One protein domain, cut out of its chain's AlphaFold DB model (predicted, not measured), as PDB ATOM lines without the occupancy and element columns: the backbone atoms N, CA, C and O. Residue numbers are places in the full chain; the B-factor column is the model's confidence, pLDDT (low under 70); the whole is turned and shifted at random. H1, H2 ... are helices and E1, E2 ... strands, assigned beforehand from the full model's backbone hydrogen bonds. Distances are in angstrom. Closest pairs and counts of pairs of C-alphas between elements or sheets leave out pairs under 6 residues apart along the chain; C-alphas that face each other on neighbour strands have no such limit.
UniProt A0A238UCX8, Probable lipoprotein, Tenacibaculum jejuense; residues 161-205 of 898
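AT A GLANCE: This is residues 161 to 205 of the 898 residues of the protein "Probable lipoprotein" of Tenacibaculum jejuense (UniProt A0A238UCX8). A small two-strand sheet, E1 beside E2, has helix H1 packed on it, and from the far end of E2 the chain turns off through E3 and H2, so that E2 and the run of E3 and H2 make an L with H1 in its corner. Residues 193 to 205, which include the last part of H2 and E4, stick out from this body as a free tail. The printed part has 45 residues, with named elements in the order E1, H1, E2, E3, H2, E4: two helices and four strands, mixed in class, the sheet being E1 = E2 and parallel. The whole is loose, with a radius of gyration of the C-alphas of 12.0 A and spans of 30 by 24 by 17 A.

HOW THE PARTS SIT: E1, residues 161 to 164, and E2, residues 178 to 182, are parallel neighbours at 29 degrees. The C-alphas of residues 162 and 180 face each other at 5.0 A; N 162 and O 179 are within hydrogen-bond range at 2.9 A, as are N 181 and O 162 at 2.8 A. Between these strands along the chain comes H1, residues 167 to 173; E1, H1 and E2 form a strand-helix-strand unit, two parallel strands joined through a helix, with a right-handed crossover. The closest C-alphas of E1 and H1 are those of Val 164 and Phe 170, 5.6 A apart, and those of H1 and E2 are Ala 173 and Ile 180, 6.9 A apart. E3, residues 186 to 188, comes closest to H1 at the C-alphas of Leu 187 and Val 167, 5.6 A apart. E3 pairs with no named strand. H2, residues 189 to 195, meets E3 only through their link. H1 and H2 only just touch, with 3 pairs of C-alphas within 8 A, the closest being Val 167 and Leu 189 at 6.7 A. Their lines are about perpendicular, at 86 degrees. E4, residues 202 to 204, is apart from E1, H1, E2, E3 and H2, and pairs with no named strand. In H1 and H2 every O i to N i+4 pair is within hydrogen-bond range.

IN THESE COORDINATES: E1 begins at C-alpha 161, (74.544, 66.516, 123.053), and measures 10.1 A from first to last C-alpha. E2 measures 12.7 A, H1 9.7 A and H2 10.1 A; E3 and E4 are three residues each, 6.5 A and 7.0 A. H2 ends at C-alpha 195, (61.707, 46.163, 135.231), and E4 at C-alpha 204, (54.575, 42.509, 117.481).

THE WHOLE: The two C-alphas farthest apart, those of Asp 183 and Asp 204, are 31.8 A from each other. Without residues 193 to 205, which stand free, the body spans 27 by 16 by 8 A. The printed part has no cut. The link from H2 to E4 is short, with 6 residues, and the other links are tight. The mean pLDDT of the printed part is 90.0, and residue 205 is the one printed residue under 70.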
ATOM      1  N   THR A 161      73.597  67.557 122.635       88.06
ATOM      2  CA  THR A 161      74.544  66.516 123.053       88.06
ATOM      3  C   THR A 161      74.301  66.162 124.506       88.06
ATOM      4  O   THR A 161      74.318  67.044 125.366       88.06
ATOM      5  N   VAL A 162      74.103  64.875 124.776       85.88
ATOM      6  CA  VAL A 162      73.834  64.322 126.104       85.88
ATOM      7  C   VAL A 162      74.881  63.261 126.421       85.88
ATOM      8  O   VAL A 162      75.302  62.516 125.542       85.88
ATOM      9  N   TYR A 163      75.312  63.212 127.680       89.62
ATOM     10  CA  TYR A 163      76.222  62.190 128.187       89.62
ATOM     11  C   TYR A 163      75.461  61.293 129.155       89.62
ATOM     12  O   TYR A 163      74.780  61.799 130.048       89.62
ATOM     13  N   VAL A 164      75.589  59.984 128.978       94.25
ATOM     14  CA  VAL A 164      74.892  58.969 129.772       94.25
ATOM     15  C   VAL A 164      75.902  57.948 130.284       94.25
ATOM     16  O   VAL A 164      76.911  57.697 129.633       94.25
ATOM     17  N   SER A 165      75.647  57.373 131.454       93.44
ATOM     18  CA  SER A 165      76.544  56.398 132.099       93.44
ATOM     19  C   SER A 165      75.831  55.124 132.552       93.44
ATOM     20  O   SER A 165      76.454  54.248 133.140       93.44
ATOM     21  N   ASP A 166      74.523  55.032 132.320       94.56
ATOM     22  CA  ASP A 166      73.682  53.904 132.696       94.56
ATOM     23  C   ASP A 166      72.497  53.770 131.726       94.56
ATOM     24  O   ASP A 166      72.259  54.634 130.875       94.56
ATOM     25  N   VAL A 167      71.770  52.657 131.839       95.38
ATOM     26  CA  VAL A 167      70.681  52.288 130.922       95.38
ATOM     27  C   VAL A 167      69.518  53.272 131.015       95.38
ATOM     28  O   VAL A 167      68.986  53.703 129.996       95.38
ATOM     29  N   LYS A 168      69.161  53.705 132.229       93.69
ATOM     30  CA  LYS A 168      68.092  54.686 132.440       93.69
ATOM     31  C   LYS A 168      68.430  56.024 131.781       93.69
ATOM     32  O   LYS A 168      67.581  56.626 131.126       93.69
ATOM     33  N   GLY A 169      69.668  56.484 131.928       95.56
ATOM     34  CA  GLY A 169      70.200  57.665 131.263       95.56
ATOM     35  C   GLY A 169      70.167  57.517 129.747       95.56
ATOM     36  O   GLY A 169      69.721  58.434 129.068       95.56
ATOM     37  N   PHE A 170      70.574  56.359 129.220       96.44
ATOM     38  CA  PHE A 170      70.517  56.064 127.789       96.44
ATOM     39  C   PHE A 170      69.089  56.155 127.236       96.44
ATOM     40  O   PHE A 170      68.849  56.948 126.330       96.44
ATOM     41  N   VAL A 171      68.130  55.435 127.828       95.25
ATOM     42  CA  VAL A 171      66.731  55.418 127.364       95.25
ATOM     43  C   VAL A 171      66.080  56.800 127.486       95.25
ATOM     44  O   VAL A 171      65.422  57.266 126.561       95.25
ATOM     45  N   THR A 172      66.311  57.518 128.589       94.00
ATOM     46  CA  THR A 172      65.773  58.882 128.765       94.00
ATOM     47  C   THR A 172      66.424  59.922 127.850       94.00
ATOM     48  O   THR A 172      65.851  60.990 127.627       94.00
ATOM     49  N   ALA A 173      67.610  59.633 127.312       95.44
ATOM     50  CA  ALA A 173      68.291  60.494 126.358       95.44
ATOM     51  C   ALA A 173      67.827  60.281 124.910       95.44
ATOM     52  O   ALA A 173      68.173  61.119 124.081       95.44
ATOM     53  N   LEU A 174      67.051  59.242 124.588       96.00
ATOM     54  CA  LEU A 174      66.548  59.003 123.232       96.00
ATOM     55  C   LEU A 174      65.667  60.167 122.754       96.00
ATOM     56  O   LEU A 174      64.706  60.555 123.416       96.00
ATOM     57  N   SER A 175      66.038  60.764 121.623       94.50
ATOM     58  CA  SER A 175      65.335  61.885 120.987       94.50
ATOM     59  C   SER A 175      65.927  62.110 119.600       94.50
ATOM     60  O   SER A 175      67.142  61.978 119.421       94.50
ATOM     61  N   SER A 176      65.114  62.533 118.633       92.94
ATOM     62  CA  SER A 176      65.648  62.973 117.339       92.94
ATOM     63  C   SER A 176      66.569  64.184 117.470       92.94
ATOM     64  O   SER A 176      66.445  64.992 118.391       92.94
ATOM     65  N   ASN A 177      67.449  64.362 116.481       88.56
ATOM     66  CA  ASN A 177      68.407  65.471 116.401       88.56
ATOM     67  C   ASN A 177      69.358  65.549 117.604       88.56
ATOM     68  O   ASN A 177      69.707  66.645 118.048       88.56
ATOM     69  N   ARG A 178      69.807  64.398 118.109       90.81
ATOM     70  CA  ARG A 178      70.642  64.309 119.309       90.81
ATOM     71  C   ARG A 178      71.909  63.500 119.093       90.81
ATOM     72  O   ARG A 178      71.940  62.565 118.303       90.81
ATOM     73  N   VAL A 179      72.948  63.847 119.840       89.56
ATOM     74  CA  VAL A 179      74.156  63.042 120.030       89.56
ATOM     75  C   VAL A 179      74.161  62.505 121.457       89.56
ATOM     76  O   VAL A 179      74.185  63.283 122.411       89.56
ATOM     77  N   ILE A 180      74.159  61.187 121.605       94.88
ATOM     78  CA  ILE A 180      74.226  60.486 122.885       94.88
ATOM     79  C   ILE A 180      75.629  59.895 123.027       94.88
ATOM     80  O   ILE A 180      76.006  58.985 122.291       94.88
ATOM     81  N   TRP A 181      76.400  60.416 123.978       89.38
ATOM     82  CA  TRP A 181      77.696  59.869 124.369       89.38
ATOM     83  C   TRP A 181      77.538  58.949 125.572       89.38
ATOM     84  O   TRP A 181      77.188  59.401 126.662       89.38
ATOM     85  N   ILE A 182      77.850  57.673 125.386       92.38
ATOM     86  CA  ILE A 182      77.818  56.662 126.434       92.38
ATOM     87  C   ILE A 182      79.209  56.579 127.075       92.38
ATOM     88  O   ILE A 182      80.193  56.204 126.435       92.38
ATOM     89  N   ASP A 183      79.285  56.968 128.344       87.81
ATOM     90  CA  ASP A 183      80.457  56.876 129.218       87.81
ATOM     91  C   ASP A 183      80.243  55.745 130.234       87.81
ATOM     92  O   ASP A 183      80.193  55.957 131.445       87.81
ATOM     93  N   ALA A 184      80.025  54.543 129.706       88.00
ATOM     94  CA  ALA A 184      79.826  53.316 130.466       88.00
ATOM     95  C   ALA A 184      80.597  52.180 129.795       88.00
ATOM     96  O   ALA A 184      80.708  52.150 128.573       88.00
ATOM     97  N   GLU A 185      81.100  51.230 130.582       87.81
ATOM     98  CA  GLU A 185      81.702  50.014 130.026       87.81
ATOM     99  C   GLU A 185      80.623  49.123 129.403       87.81
ATOM    100  O   GLU A 185      80.783  48.681 128.273       87.81
ATOM    101  N   LYS A 186      79.505  48.913 130.118       92.19
ATOM    102  CA  LYS A 186      78.427  47.979 129.765       92.19
ATOM    103  C   LYS A 186      77.045  48.586 130.056       92.19
ATOM    104  O   LYS A 186      76.856  49.175 131.118       92.19
ATOM    105  N   LEU A 187      76.089  48.412 129.142       93.88
ATOM    106  CA  LEU A 187      74.664  48.736 129.283       93.88
ATOM    107  C   LEU A 187      73.829  47.460 129.090       93.88
ATOM    108  O   LEU A 187      73.750  46.947 127.976       93.88
ATOM    109  N   ASN A 188      73.207  46.961 130.163       92.56
ATOM    110  CA  ASN A 188      72.325  45.790 130.123       92.56
ATOM    111  C   ASN A 188      70.873  46.189 129.855       92.56
ATOM    112  O   ASN A 188      70.206  46.725 130.739       92.56
ATOM    113  N   LEU A 189      70.394  45.941 128.636       92.19
ATOM    114  CA  LEU A 189      69.039  46.324 128.237       92.19
ATOM    115  C   LEU A 189      67.973  45.352 128.758       92.19
ATOM    116  O   LEU A 189      66.831  45.763 128.949       92.19
ATOM    117  N   GLU A 190      68.348  44.106 129.053       90.00
ATOM    118  CA  GLU A 190      67.442  43.073 129.569       90.00
ATOM    119  C   GLU A 190      66.788  43.499 130.889       90.00
ATOM    120  O   GLU A 190      65.567  43.457 131.030       90.00
ATOM    121  N   GLU A 191      67.602  43.969 131.839       87.50
ATOM    122  CA  GLU A 191      67.143  44.391 133.168       87.50
ATOM    123  C   GLU A 191      66.135  45.540 133.053       87.50
ATOM    124  O   GLU A 191      65.094  45.530 133.704       87.50
ATOM    125  N   PHE A 192      66.382  46.485 132.141       91.06
ATOM    126  CA  PHE A 192      65.454  47.582 131.890       91.06
ATOM    127  C   PHE A 192      64.112  47.098 131.332       91.06
ATOM    128  O   PHE A 192      63.066  47.548 131.801       91.06
ATOM    129  N   VAL A 193      64.117  46.184 130.359       91.69
ATOM    130  CA  VAL A 193      62.870  45.643 129.801       91.69
ATOM    131  C   VAL A 193      62.084  44.869 130.863       91.69
ATOM    132  O   VAL A 193      60.880  45.077 130.998       91.69
ATOM    133  N   GLN A 194      62.754  44.033 131.660       89.56
ATOM    134  CA  GLN A 194      62.124  43.259 132.737       89.56
ATOM    135  C   GLN A 194      61.509  44.159 133.818       89.56
ATOM    136  O   GLN A 194      60.390  43.913 134.272       89.56
ATOM    137  N   GLU A 195      62.205  45.223 134.221       90.50
ATOM    138  CA  GLU A 195      61.707  46.163 135.231       90.50
ATOM    139  C   GLU A 195      60.498  46.980 134.751       90.50
ATOM    140  O   GLU A 195      59.661  47.366 135.568       90.50
ATOM    141  N   ASN A 196      60.387  47.230 133.442       89.44
ATOM    142  CA  ASN A 196      59.381  48.124 132.858       89.44
ATOM    143  C   ASN A 196      58.334  47.387 131.998       89.44
ATOM    144  O   ASN A 196      57.563  48.032 131.290       89.44
ATOM    145  N   GLU A 197      58.245  46.055 132.094       87.38
ATOM    146  CA  GLU A 197      57.335  45.218 131.290       87.38
ATOM    147  C   GLU A 197      55.866  45.655 131.366       87.38
ATOM    148  O   GLU A 197      55.137  45.599 130.383       87.38
ATOM    149  N   ASN A 198      55.429  46.128 132.535       86.81
ATOM    150  CA  ASN A 198      54.046  46.564 132.748       86.81
ATOM    151  C   ASN A 198      53.804  48.040 132.387       86.81
ATOM    152  O   ASN A 198      52.658  48.490 132.424       86.81
ATOM    153  N   GLU A 199      54.864  48.806 132.116       87.00
ATOM    154  CA  GLU A 199      54.795  50.249 131.848       87.00
ATOM    155  C   GLU A 199      54.972  50.575 130.362       87.00
ATOM    156  O   GLU A 199      54.385  51.541 129.871       87.00
ATOM    157  N   LEU A 200      55.757  49.772 129.642       86.94
ATOM    158  CA  LEU A 200      56.000  49.949 128.218       86.94
ATOM    159  C   LEU A 200      54.892  49.312 127.385       86.94
ATOM    160  O   LEU A 200      54.370  48.244 127.692       86.94
ATOM    161  N   SER A 201      54.558  49.971 126.280       86.69
ATOM    162  CA  SER A 201      53.750  49.366 125.226       86.69
ATOM    163  C   SER A 201      54.488  48.178 124.605       86.69
ATOM    164  O   SER A 201      55.703  48.243 124.419       86.69
ATOM    165  N   THR A 202      53.750  47.138 124.232       86.31
ATOM    166  CA  THR A 202      54.254  45.959 123.515       86.31
ATOM    167  C   THR A 202      53.790  45.995 122.063       86.31
ATOM    168  O   THR A 202      52.613  46.271 121.819       86.31
ATOM    169  N   PHE A 203      54.663  45.672 121.112       80.94
ATOM    170  CA  PHE A 203      54.326  45.646 119.688       80.94
ATOM    171  C   PHE A 203      54.952  44.438 118.992       80.94
ATOM    172  O   PHE A 203      56.145  44.200 119.142       80.94
ATOM    173  N   ASP A 204      54.146  43.699 118.226       77.25
ATOM    174  CA  ASP A 204      54.575  42.509 117.481       77.25
ATOM    175  C   ASP A 204      55.049  42.891 116.075       77.25
ATOM    176  O   ASP A 204      54.247  43.260 115.211       77.25
ATOM    177  N   PHE A 205      56.360  42.783 115.858       64.38
ATOM    178  CA  PHE A 205      57.025  43.138 114.604       64.38
ATOM    179  C   PHE A 205      56.754  42.173 113.449       64.38
ATOM    180  O   PHE A 205      56.958  42.539 112.290       64.38
TER     181      PHE A 205